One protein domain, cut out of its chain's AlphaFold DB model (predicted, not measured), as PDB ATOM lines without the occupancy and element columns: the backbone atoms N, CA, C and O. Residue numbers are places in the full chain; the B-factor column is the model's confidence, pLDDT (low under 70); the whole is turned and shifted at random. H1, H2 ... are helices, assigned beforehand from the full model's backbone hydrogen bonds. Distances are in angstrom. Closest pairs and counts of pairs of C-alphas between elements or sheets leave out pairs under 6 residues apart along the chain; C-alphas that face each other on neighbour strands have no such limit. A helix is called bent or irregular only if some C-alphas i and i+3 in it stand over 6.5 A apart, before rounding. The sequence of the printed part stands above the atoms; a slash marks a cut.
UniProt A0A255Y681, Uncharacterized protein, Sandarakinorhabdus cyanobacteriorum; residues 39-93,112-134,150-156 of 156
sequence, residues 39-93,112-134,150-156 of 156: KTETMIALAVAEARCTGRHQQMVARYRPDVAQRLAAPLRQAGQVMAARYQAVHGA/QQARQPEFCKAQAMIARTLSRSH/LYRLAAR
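What this domain is: This is residues 39 to 93, 112 to 134 and 150 to 156 of the 156 residues of an uncharacterized protein of Sandarakinorhabdus cyanobacteriorum (UniProt A0A255Y681). A helical hairpin of H1 and the much longer, kinked H2 is crossed on one side by H3, and together these three make a small body from which the last part of H2, residues 81 to 93, sticks out as a free arm. The short H4 is a detached piece near H1, on the side away from H3. The printed part has 85 residues with four named helices, H1, H2, H3 and H4 in order along the chain, and no named strand; the class is all helix. The whole is only just compact, close to loose, with a radius of gyration of the C-alphas of 14.3 A, and it spans 44 by 32 by 19 A, the arm of H2 adding to the length.

Where its parts are: H1 is residues 39 to 52, 19.8 A from first to last C-alpha, and begins with C-alpha 39 at (238.511, 263.692, 211.564). H2 is residues 55 to 93, 43.7 A long, from C-alpha 55 at (213.913, 258.260, 211.144) to C-alpha 93 at (247.107, 283.476, 198.176). It has a kink of 65 degrees near residue 72, and it is irregular, with C-alphas 90 and 93 standing 9.4 A apart. H3 is residues 117 to 132, 23.0 A long. H4 is residues 150 to 155, 8.8 A long, and ends with C-alpha 155 at (227.249, 274.204, 207.110).

How they stand to each other: H1 and H2 are a helical hairpin; they touch, opposite ways at a steep tilt of 44 degrees, and their closest C-alphas are those of Glu 50 and Gln 58, 5.1 A apart. H3 touches H2 at residues 57 to 71 of H2 alone, about perpendicular at 85 degrees, with the C-alphas of Val 61 and Ala 124 closest at 4.9 A. H1 touches H3 with residues 45 to 49 alone, opposite ways at a steep tilt of 55 degrees; the closest C-alphas are those of Ala 49 and Cys 120, 6.0 A apart. The helix packing is mostly crossed, with no shallow tilt among these three pairs. H4 is close to H1 but not clearly touching, the same way at a shallow tilt of 29 degrees, with the C-alphas of Ile 44 and Ala 154 closest at 7.7 A. H4 is apart from H2 and from H3. In H1, H3 and H4 every O i to N i+4 pair is within hydrogen-bond range; in H2, 30 of 35 are.

The domain as a whole: The C-alphas of Arg 56 and Gly 92 are the two farthest apart, at 44.4 A. Without residues 81 to 93, which stand free, the body of 72 residues spans 32 by 30 by 15 A. The link from H1 to H2 is tight, with 2 residues. Residues 94 to 111 are not printed, and C-alphas 93 and 112 are 31.0 A apart across that cut; residues 135 to 149 are not printed either, with 26.1 A between C-alphas 134 and 150. The mean pLDDT of the printed part is 86.1, and residues 133 to 134 and 150 to 156 are under 70; H4 has a mean of 40.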
ATOM      1  N   LYS A  39     239.394 263.083 210.554       84.81
ATOM      2  CA  LYS A  39     238.511 263.692 211.564       84.81
ATOM      3  C   LYS A  39     237.612 264.777 210.957       84.81
ATOM      4  O   LYS A  39     236.437 264.848 211.305       84.81
ATOM      5  N   THR A  40     238.138 265.571 210.025       87.00
ATOM      6  CA  THR A  40     237.368 266.570 209.270       87.00
ATOM      7  C   THR A  40     236.317 265.883 208.404       87.00
ATOM      8  O   THR A  40     235.142 266.229 208.495       87.00
ATOM      9  N   GLU A  41     236.703 264.851 207.641       88.81
ATOM     10  CA  GLU A  41     235.756 264.069 206.830       88.81
ATOM     11  C   GLU A  41     234.652 263.435 207.686       88.81
ATOM     12  O   GLU A  41     233.481 263.508 207.324       88.81
ATOM     13  N   THR A  42     235.006 262.886 208.853       89.00
ATOM     14  CA  THR A  42     234.040 262.314 209.807       89.00
ATOM     15  C   THR A  42     233.000 263.350 210.229       89.00
ATOM     16  O   THR A  42     231.804 263.074 210.187       89.00
ATOM     17  N   MET A  43     233.423 264.563 210.599       93.81
ATOM     18  CA  MET A  43     232.480 265.607 211.009       93.81
ATOM     19  C   MET A  43     231.557 266.050 209.872       93.81
ATOM     20  O   MET A  43     230.369 266.264 210.113       93.81
ATOM     21  N   ILE A  44     232.072 266.145 208.641       94.00
ATOM     22  CA  ILE A  44     231.253 266.456 207.460       94.00
ATOM     23  C   ILE A  44     230.237 265.331 207.218       94.00
ATOM     24  O   ILE A  44     229.051 265.611 207.047       94.00
ATOM     25  N   ALA A  45     230.665 264.067 207.261       93.06
ATOM     26  CA  ALA A  45     229.786 262.915 207.063       93.06
ATOM     27  C   ALA A  45     228.665 262.851 208.114       93.06
ATOM     28  O   ALA A  45     227.512 262.602 207.761       93.06
ATOM     29  N   LEU A  46     228.973 263.133 209.386       95.31
ATOM     30  CA  LEU A  46     227.977 263.197 210.458       95.31
ATOM     31  C   LEU A  46     226.997 264.363 210.272       95.31
ATOM     32  O   LEU A  46     225.795 264.173 210.444       95.31
ATOM     33  N   ALA A  47     227.477 265.549 209.890       96.75
ATOM     34  CA  ALA A  47     226.607 266.690 209.605       96.75
ATOM     35  C   ALA A  47     225.663 266.408 208.423       96.75
ATOM     36  O   ALA A  47     224.467 266.689 208.499       96.75
ATOM     37  N   VAL A  48     226.177 265.788 207.358       97.75
ATOM     38  CA  VAL A  48     225.361 265.360 206.215       97.75
ATOM     39  C   VAL A  48     224.350 264.291 206.625       97.75
ATOM     40  O   VAL A  48     223.188 264.383 206.236       97.75
ATOM     41  N   ALA A  49     224.751 263.297 207.421       96.06
ATOM     42  CA  ALA A  49     223.839 262.260 207.891       96.06
ATOM     43  C   ALA A  49     222.701 262.842 208.742       96.06
ATOM     44  O   ALA A  49     221.554 262.449 208.565       96.06
ATOM     45  N   GLU A  50     222.977 263.813 209.611       97.12
ATOM     46  CA  GLU A  50     221.932 264.501 210.378       97.12
ATOM     47  C   GLU A  50     220.935 265.254 209.482       97.12
ATOM     48  O   GLU A  50     219.734 265.247 209.755       97.12
ATOM     49  N   ALA A  51     221.420 265.878 208.405       96.88
ATOM     50  CA  ALA A  51     220.595 266.668 207.494       96.88
ATOM     51  C   ALA A  51     219.818 265.827 206.468       96.88
ATOM     52  O   ALA A  51     218.743 266.231 206.028       96.88
ATOM     53  N   ARG A  52     220.378 264.694 206.023       97.19
ATOM     54  CA  ARG A  52     219.862 263.919 204.879       97.19
ATOM     55  C   ARG A  52     219.253 262.575 205.263       97.19
ATOM     56  O   ARG A  52     218.374 262.100 204.547       97.19
ATOM     57  N   CYS A  53     219.701 261.947 206.348       95.88
ATOM     58  CA  CYS A  53     219.089 260.705 206.811       95.88
ATOM     59  C   CYS A  53     217.746 260.989 207.487       95.88
ATOM     60  O   CYS A  53     217.484 262.097 207.948       95.88
ATOM     61  N   THR A  54     216.902 259.967 207.595       96.00
ATOM     62  CA  THR A  54     215.579 260.079 208.221       96.00
ATOM     63  C   THR A  54     215.380 259.024 209.311       96.00
ATOM     64  O   THR A  54     216.153 258.066 209.456       96.00
ATOM     65  N   GLY A  55     214.339 259.216 210.124       96.44
ATOM     66  CA  GLY A  55     213.913 258.260 211.144       96.44
ATOM     67  C   GLY A  55     214.962 258.016 212.232       96.44
ATOM     68  O   GLY A  55     215.651 258.929 212.686       96.44
ATOM     69  N   ARG A  56     215.093 256.756 212.664       96.31
ATOM     70  CA  ARG A  56     215.928 256.388 213.823       96.31
ATOM     71  C   ARG A  56     217.414 256.728 213.656       96.31
ATOM     72  O   ARG A  56     218.082 257.037 214.637       96.31
ATOM     73  N   HIS A  57     217.951 256.639 212.436       94.44
ATOM     74  CA  HIS A  57     219.379 256.875 212.196       94.44
ATOM     75  C   HIS A  57     219.705 258.367 212.295       94.44
ATOM     76  O   HIS A  57     220.679 258.724 212.951       94.44
ATOM     77  N   GLN A  58     218.847 259.228 211.742       96.88
ATOM     78  CA  GLN A  58     218.951 260.679 211.894       96.88
ATOM     79  C   GLN A  58     218.907 261.092 213.370       96.88
ATOM     80  O   GLN A  58     219.797 261.795 213.835       96.88
ATOM     81  N   GLN A  59     217.916 260.599 214.122       97.44
ATOM     82  CA  GLN A  59     217.773 260.891 215.554       97.44
ATOM     83  C   GLN A  59     219.006 260.451 216.351       97.44
ATOM     84  O   GLN A  59     219.450 261.150 217.259       97.44
ATOM     85  N   MET A  60     219.589 259.300 215.999       94.00
ATOM     86  CA  MET A  60     220.809 258.808 216.632       94.00
ATOM     87  C   MET A  60     222.020 259.699 216.323       94.00
ATOM     88  O   MET A  60     222.777 260.013 217.239       94.00
ATOM     89  N   VAL A  61     222.196 260.142 215.073       94.94
ATOM     90  CA  VAL A  61     223.271 261.085 214.719       94.94
ATOM     91  C   VAL A  61     223.072 262.423 215.433       94.94
ATOM     92  O   VAL A  61     223.997 262.872 216.100       94.94
ATOM     93  N   ALA A  62     221.872 263.009 215.378       96.31
ATOM     94  CA  ALA A  62     221.551 264.275 216.043       96.31
ATOM     95  C   ALA A  62     221.819 264.220 217.555       96.31
ATOM     96  O   ALA A  62     222.336 265.170 218.138       96.31
ATOM     97  N   ARG A  63     221.526 263.077 218.191       95.75
ATOM     98  CA  ARG A  63     221.782 262.865 219.619       95.75
ATOM     99  C   ARG A  63     223.270 262.849 219.967       95.75
ATOM    100  O   ARG A  63     223.641 263.413 220.986       95.75
ATOM    101  N   TYR A  64     224.102 262.165 219.179       91.44
ATOM    102  CA  TYR A  64     225.503 261.915 219.544       91.44
ATOM    103  C   TYR A  64     226.508 262.866 218.875       91.44
ATOM    104  O   TYR A  64     227.633 262.989 219.356       91.44
ATOM    105  N   ARG A  65     226.146 263.548 217.779       92.88
ATOM    106  CA  ARG A  65     227.056 264.459 217.066       92.88
ATOM    107  C   ARG A  65     227.604 265.585 217.957       92.88
ATOM    108  O   ARG A  65     228.800 265.846 217.824       92.88
ATOM    109  N   PRO A  66     226.827 266.238 218.848       92.31
ATOM    110  CA  PRO A  66     227.373 267.267 219.737       92.31
ATOM    111  C   PRO A  66     228.513 266.744 220.623       92.31
ATOM    112  O   PRO A  66     229.566 267.374 220.692       92.31
ATOM    113  N   ASP A  67     228.355 265.548 221.200       90.88
ATOM    114  CA  ASP A  67     229.387 264.912 222.029       90.88
ATOM    115  C   ASP A  67     230.645 264.591 221.212       90.88
ATOM    116  O   ASP A  67     231.771 264.824 221.657       90.88
ATOM    117  N   VAL A  68     230.469 264.081 219.987       88.44
ATOM    118  CA  VAL A  68     231.586 263.816 219.067       88.44
ATOM    119  C   VAL A  68     232.305 265.116 218.697       88.44
ATOM    120  O   VAL A  68     233.534 265.155 218.720       88.44
ATOM    121  N   ALA A  69     231.567 266.192 218.412       90.56
ATOM    122  CA  ALA A  69     232.139 267.498 218.100       90.56
ATOM    123  C   ALA A  69     232.960 268.046 219.276       90.56
ATOM    124  O   ALA A  69     234.087 268.495 219.077       90.56
ATOM    125  N   GLN A  70     232.431 267.951 220.499       90.06
ATOM    126  CA  GLN A  70     233.129 268.394 221.704       90.06
ATOM    127  C   GLN A  70     234.419 267.596 221.932       90.06
ATOM    128  O   GLN A  70     235.474 268.183 222.168       90.06
ATOM    129  N   ARG A  71     234.362 266.265 221.810       84.75
ATOM    130  CA  ARG A  71     235.532 265.384 221.972       84.75
ATOM    131  C   ARG A  71     236.600 265.631 220.914       84.75
ATOM    132  O   ARG A  71     237.792 265.578 221.204       84.75
ATOM    133  N   LEU A  72     236.183 265.899 219.681       85.12
ATOM    134  CA  LEU A  72     237.107 266.115 218.577       85.12
ATOM    135  C   LEU A  72     237.544 267.579 218.428       85.12
ATOM    136  O   LEU A  72     238.390 267.846 217.581       85.12
ATOM    137  N   ALA A  73     237.051 268.521 219.237       87.44
ATOM    138  CA  ALA A  73     237.326 269.950 219.061       87.44
ATOM    139  C   ALA A  73     238.832 270.268 219.012       87.44
ATOM    140  O   ALA A  73     239.318 270.849 218.043       87.44
ATOM    141  N   ALA A  74     239.603 269.820 220.009       84.94
ATOM    142  CA  ALA A  74     241.051 270.027 220.038       84.94
ATOM    143  C   ALA A  74     241.784 269.409 218.826       84.94
ATOM    144  O   ALA A  74     242.501 270.145 218.141       84.94
ATOM    145  N   PRO A  75     241.598 268.118 218.487       82.06
ATOM    146  CA  PRO A  75     242.255 267.554 217.314       82.06
ATOM    147  C   PRO A  75     241.747 268.130 215.983       82.06
ATOM    148  O   PRO A  75     242.507 268.151 215.019       82.06
ATOM    149  N   LEU A  76     240.505 268.617 215.906       85.19
ATOM    150  CA  LEU A  76     239.976 269.303 214.721       85.19
ATOM    151  C   LEU A  76     240.633 270.675 214.532       85.19
ATOM    152  O   LEU A  76     240.963 271.027 213.403       85.19
ATOM    153  N   ARG A  77     240.934 271.403 215.617       85.81
ATOM    154  CA  ARG A  77     241.747 272.632 215.542       85.81
ATOM    155  C   ARG A  77     243.145 272.361 215.006       85.81
ATOM    156  O   ARG A  77     243.592 273.047 214.093       85.81
ATOM    157  N   GLN A  78     243.814 271.341 215.541       85.38
ATOM    158  CA  GLN A  78     245.142 270.953 215.068       85.38
ATOM    159  C   GLN A  78     245.102 270.541 213.590       85.38
ATOM    160  O   GLN A  78     245.935 270.980 212.800       85.38
ATOM    161  N   ALA A  79     244.101 269.749 213.192       83.56
ATOM    162  CA  ALA A  79     243.893 269.371 211.798       83.56
ATOM    163  C   ALA A  79     243.660 270.597 210.897       83.56
ATOM    164  O   ALA A  79     244.241 270.664 209.818       83.56
ATOM    165  N   GLY A  80     242.882 271.583 211.355       87.69
ATOM    166  CA  GLY A  80     242.635 272.834 210.635       87.69
ATOM    167  C   GLY A  80     243.903 273.659 210.406       87.69
ATOM    168  O   GLY A  80     244.120 274.138 209.298       87.69
ATOM    169  N   GLN A  81     244.784 273.765 211.407       88.38
ATOM    170  CA  GLN A  81     246.078 274.446 211.257       88.38
ATOM    171  C   GLN A  81     246.992 273.728 210.254       88.38
ATOM    172  O   GLN A  81     247.593 274.365 209.391       88.38
ATOM    173  N   VAL A  82     247.056 272.393 210.330       86.44
ATOM    174  CA  VAL A  82     247.837 271.574 209.389       86.44
ATOM    175  C   VAL A  82     247.289 271.694 207.966       86.44
ATOM    176  O   VAL A  82     248.068 271.804 207.024       86.44
ATOM    177  N   MET A  83     245.965 271.703 207.794       88.06
ATOM    178  CA  MET A  83     245.336 271.943 206.496       88.06
ATOM    179  C   MET A  83     245.669 273.335 205.973       88.06
ATOM    180  O   MET A  83     246.163 273.438 204.860       88.06
ATOM    181  N   ALA A  84     245.464 274.387 206.768       89.38
ATOM    182  CA  ALA A  84     245.753 275.755 206.345       89.38
ATOM    183  C   ALA A  84     247.203 275.897 205.858       89.38
ATOM    184  O   ALA A  84     247.426 276.379 204.753       89.38
ATOM    185  N   ALA A  85     248.176 275.371 206.612       89.62
ATOM    186  CA  ALA A  85     249.581 275.382 206.208       89.62
ATOM    187  C   ALA A  85     249.831 274.620 204.891       89.62
ATOM    188  O   ALA A  85     250.560 275.106 204.027       89.62
ATOM    189  N   ARG A  86     249.208 273.445 204.707       87.69
ATOM    190  CA  ARG A  86     249.329 272.650 203.470       87.69
ATOM    191  C   ARG A  86     248.730 273.367 202.265       87.69
ATOM    192  O   ARG A  86     249.396 273.490 201.244       87.69
ATOM    193  N   TYR A  87     247.500 273.860 202.388       88.62
ATOM    194  CA  TYR A  87     246.833 274.573 201.303       88.62
ATOM    195  C   TYR A  87     247.569 275.868 200.970       88.62
ATOM    196  O   TYR A  87     247.730 276.183 199.798       88.62
ATOM    197  N   GLN A  88     248.074 276.592 201.972       93.94
ATOM    198  CA  GLN A  88     248.860 277.804 201.753       93.94
ATOM    199  C   GLN A  88     250.173 277.515 201.016       93.94
ATOM    200  O   GLN A  88     250.553 278.280 200.133       93.94
ATOM    201  N   ALA A  89     250.836 276.395 201.318       91.69
ATOM    202  CA  ALA A  89     252.049 275.979 200.616       91.69
ATOM    203  C   ALA A  89     251.805 275.619 199.138       91.69
ATOM    204  O   ALA A  89     252.693 275.827 198.315       91.69
ATOM    205  N   VAL A  90     250.625 275.089 198.796       92.25
ATOM    206  CA  VAL A  90     250.302 274.626 197.431       92.25
ATOM    207  C   VAL A  90     249.620 275.706 196.588       92.25
ATOM    208  O   VAL A  90     249.932 275.855 195.410       92.25
ATOM    209  N   HIS A  91     248.698 276.466 197.176       89.19
ATOM    210  CA  HIS A  91     247.818 277.400 196.466       89.19
ATOM    211  C   HIS A  91     248.162 278.876 196.711       89.19
ATOM    212  O   HIS A  91     247.527 279.758 196.136       89.19
ATOM    213  N   GLY A  92     249.151 279.177 197.559       93.44
ATOM    214  CA  GLY A  92     249.579 280.551 197.815       93.44
ATOM    215  C   GLY A  92     248.443 281.409 198.371       93.44
ATOM    216  O   GLY A  92     247.846 281.053 199.381       93.44
ATOM    217  N   ALA A  93     248.143 282.541 197.729       93.19
ATOM    218  CA  ALA A  93     247.107 283.476 198.176       93.19
ATOM    219  C   ALA A  93     245.676 282.903 198.094       93.19
ATOM    220  O   ALA A  93     244.828 283.279 198.902       93.19
ATOM    221  N   GLN A 112     225.588 262.517 198.275       96.19
ATOM    222  CA  GLN A 112     225.297 261.423 197.346       96.19
ATOM    223  C   GLN A 112     225.242 260.069 198.069       96.19
ATOM    224  O   GLN A 112     224.310 259.296 197.843       96.19
ATOM    225  N   GLN A 113     226.191 259.794 198.971       94.31
ATOM    226  CA  GLN A 113     226.208 258.559 199.766       94.31
ATOM    227  C   GLN A 113     225.021 258.459 200.731       94.31
ATOM    228  O   GLN A 113     224.506 257.364 200.940       94.31
ATOM    229  N   ALA A 114     224.522 259.581 201.256       95.19
ATOM    230  CA  ALA A 114     223.378 259.627 202.166       95.19
ATOM    231  C   ALA A 114     222.057 259.152 201.543       95.19
ATOM    232  O   ALA A 114     221.096 258.896 202.263       95.19
ATOM    233  N   ARG A 115     222.016 258.964 200.219       93.81
ATOM    234  CA  ARG A 115     220.907 258.293 199.526       93.81
ATOM    235  C   ARG A 115     220.861 256.786 199.806       93.81
ATOM    236  O   ARG A 115     219.842 256.152 199.555       93.81
ATOM    237  N   GLN A 116     221.953 256.205 200.304       92.19
ATOM    238  CA  GLN A 116     222.060 254.784 200.613       92.19
ATOM    239  C   GLN A 116     221.717 254.531 202.093       92.19
ATOM    240  O   GLN A 116     222.325 255.143 202.977       92.19
ATOM    241  N   PRO A 117     220.812 253.586 202.414       91.00
ATOM    242  CA  PRO A 117     220.460 253.270 203.802       91.00
ATOM    243  C   PRO A 117     221.657 252.841 204.666       91.00
ATOM    244  O   PRO A 117     221.717 253.180 205.852       91.00
ATOM    245  N   GLU A 118     222.624 252.133 204.072       90.06
ATOM    246  CA  GLU A 118     223.826 251.666 204.771       90.06
ATOM    247  C   GLU A 118     224.735 252.818 205.202       90.06
ATOM    248  O   GLU A 118     225.295 252.760 206.295       90.06
ATOM    249  N   PHE A 119     224.809 253.906 204.428       94.00
ATOM    250  CA  PHE A 119     225.520 255.110 204.859       94.00
ATOM    251  C   PHE A 119     224.902 255.667 206.144       94.00
ATOM    252  O   PHE A 119     225.600 255.863 207.135       94.00
ATOM    253  N   CYS A 120     223.580 255.859 206.166       92.31
ATOM    254  CA  CYS A 120     222.879 256.406 207.327       92.31
ATOM    255  C   CYS A 120     223.034 255.531 208.575       92.31
ATOM    256  O   CYS A 120     223.264 256.037 209.676       92.31
ATOM    257  N   LYS A 121     222.947 254.210 208.407       91.31
ATOM    258  CA  LYS A 121     223.190 253.244 209.481       91.31
ATOM    259  C   LYS A 121     224.637 253.315 209.975       91.31
ATOM    260  O   LYS A 121     224.854 253.367 211.185       91.31
ATOM    261  N   ALA A 122     225.609 253.356 209.065       88.88
ATOM    262  CA  ALA A 122     227.027 253.446 209.397       88.88
ATOM    263  C   ALA A 122     227.350 254.735 210.161       88.88
ATOM    264  O   ALA A 122     227.954 254.665 211.229       88.88
ATOM    265  N   GLN A 123     226.890 255.896 209.686       93.88
ATOM    266  CA  GLN A 123     227.147 257.178 210.355       93.88
ATOM    267  C   GLN A 123     226.508 257.245 211.741       93.88
ATOM    268  O   GLN A 123     227.120 257.734 212.689       93.88
ATOM    269  N   ALA A 124     225.312 256.680 211.904       89.94
ATOM    270  CA  ALA A 124     224.672 256.610 213.206       89.94
ATOM    271  C   ALA A 124     225.456 255.711 214.188       89.94
ATOM    272  O   ALA A 124     225.594 256.050 215.366       89.94
ATOM    273  N   MET A 125     226.002 254.587 213.710       90.12
ATOM    274  CA  MET A 125     226.872 253.720 214.511       90.12
ATOM    275  C   MET A 125     228.194 254.408 214.858       90.12
ATOM    276  O   MET A 125     228.604 254.360 216.013       90.12
ATOM    277  N   ILE A 126     228.818 255.103 213.905       88.31
ATOM    278  CA  ILE A 126     230.039 255.886 214.131       88.31
ATOM    279  C   ILE A 126     229.798 256.967 215.189       88.31
ATOM    280  O   ILE A 126     230.554 257.036 216.154       88.31
ATOM    281  N   ALA A 127     228.721 257.755 215.082       87.38
ATOM    282  CA  ALA A 127     228.388 258.792 216.063       87.38
ATOM    283  C   ALA A 127     228.232 258.213 217.480       87.38
ATOM    284  O   ALA A 127     228.776 258.732 218.457       87.38
ATOM    285  N   ARG A 128     227.535 257.078 217.596       88.31
ATOM    286  CA  ARG A 128     227.364 256.364 218.865       88.31
ATOM    287  C   ARG A 128     228.680 255.797 219.408       88.31
ATOM    288  O   ARG A 128     228.896 255.832 220.614       88.31
ATOM    289  N   THR A 129     229.535 255.239 218.559       83.94
ATOM    290  CA  THR A 129     230.817 254.665 218.988       83.94
ATOM    291  C   THR A 129     231.780 255.762 219.430       83.94
ATOM    292  O   THR A 129     232.354 255.669 220.510       83.94
ATOM    293  N   LEU A 130     231.904 256.843 218.656       83.44
ATOM    294  CA  LEU A 130     232.802 257.956 218.969       83.44
ATOM    295  C   LEU A 130     232.352 258.769 220.190       83.44
ATOM    296  O   LEU A 130     233.200 259.258 220.930       83.44
ATOM    297  N   SER A 131     231.044 258.884 220.447       84.69
ATOM    298  CA  SER A 131     230.545 259.517 221.682       84.69
ATOM    299  C   SER A 131     230.860 258.697 222.938       84.69
ATOM    300  O   SER A 131     230.992 259.263 224.025       84.69
ATOM    301  N   ARG A 132     231.011 257.372 222.796       79.38
ATOM    302  CA  ARG A 132     231.289 256.440 223.899       79.38
ATOM    303  C   ARG A 132     232.771 256.144 224.100       79.38
ATOM    304  O   ARG A 132     233.142 255.844 225.232       79.38
ATOM    305  N   SER A 133     233.595 256.211 223.052       68.88
ATOM    306  CA  SER A 133     235.020 255.887 223.168       68.88
ATOM    307  C   SER A 133     235.695 256.757 224.235       68.88
ATOM    308  O   SER A 133     235.535 257.980 224.254       68.88
ATOM    309  N   HIS A 134     236.396 256.095 225.153       50.31
ATOM    310  CA  HIS A 134     237.120 256.658 226.295       50.31
ATOM    311  C   HIS A 134     238.637 256.578 226.077       50.31
ATOM    312  O   HIS A 134     239.382 256.394 227.030       50.31
ATOM    313  N   LEU A 150     234.750 278.011 211.029       39.16
ATOM    314  CA  LEU A 150     235.087 276.948 210.066       39.16
ATOM    315  C   LEU A 150     233.951 275.919 209.905       39.16
ATOM    316  O   LEU A 150     233.699 275.442 208.800       39.16
ATOM    317  N   TYR A 151     233.207 275.625 210.978       40.22
ATOM    318  CA  TYR A 151     232.024 274.760 210.906       40.22
ATOM    319  C   TYR A 151     230.834 275.446 210.244       40.22
ATOM    320  O   TYR A 151     230.104 274.804 209.492       40.22
ATOM    321  N   ARG A 152     230.642 276.748 210.481       46.00
ATOM    322  CA  ARG A 152     229.596 277.535 209.812       46.00
ATOM    323  C   ARG A 152     229.847 277.679 208.314       46.00
ATOM    324  O   ARG A 152     228.883 277.674 207.560       46.00
ATOM    325  N   LEU A 153     231.108 277.763 207.889       36.47
ATOM    326  CA  LEU A 153     231.489 277.768 206.473       36.47
ATOM    327  C   LEU A 153     231.172 276.439 205.772       36.47
ATOM    328  O   LEU A 153     230.738 276.465 204.630       36.47
ATOM    329  N   ALA A 154     231.307 275.299 206.457       37.41
ATOM    330  CA  ALA A 154     230.928 273.989 205.912       37.41
ATOM    331  C   ALA A 154     229.415 273.680 206.004       37.41
ATOM    332  O   ALA A 154     228.927 272.775 205.326       37.41
ATOM    333  N   ALA A 155     228.682 274.393 206.869       43.28
ATOM    334  CA  ALA A 155     227.249 274.204 207.110       43.28
ATOM    335  C   ALA A 155     226.335 275.124 206.275       43.28
ATOM    336  O   ALA A 155     225.115 274.969 206.345       43.28
ATOM    337  N   ARG A 156     226.899 276.068 205.513       43.97
ATOM    338  CA  ARG A 156     226.207 276.791 204.433       43.97
ATOM    339  C   ARG A 156     226.317 275.950 203.162       43.97
ATOM    340  O   ARG A 156     225.268 275.630 202.560       43.97
TER     341      ARG A 156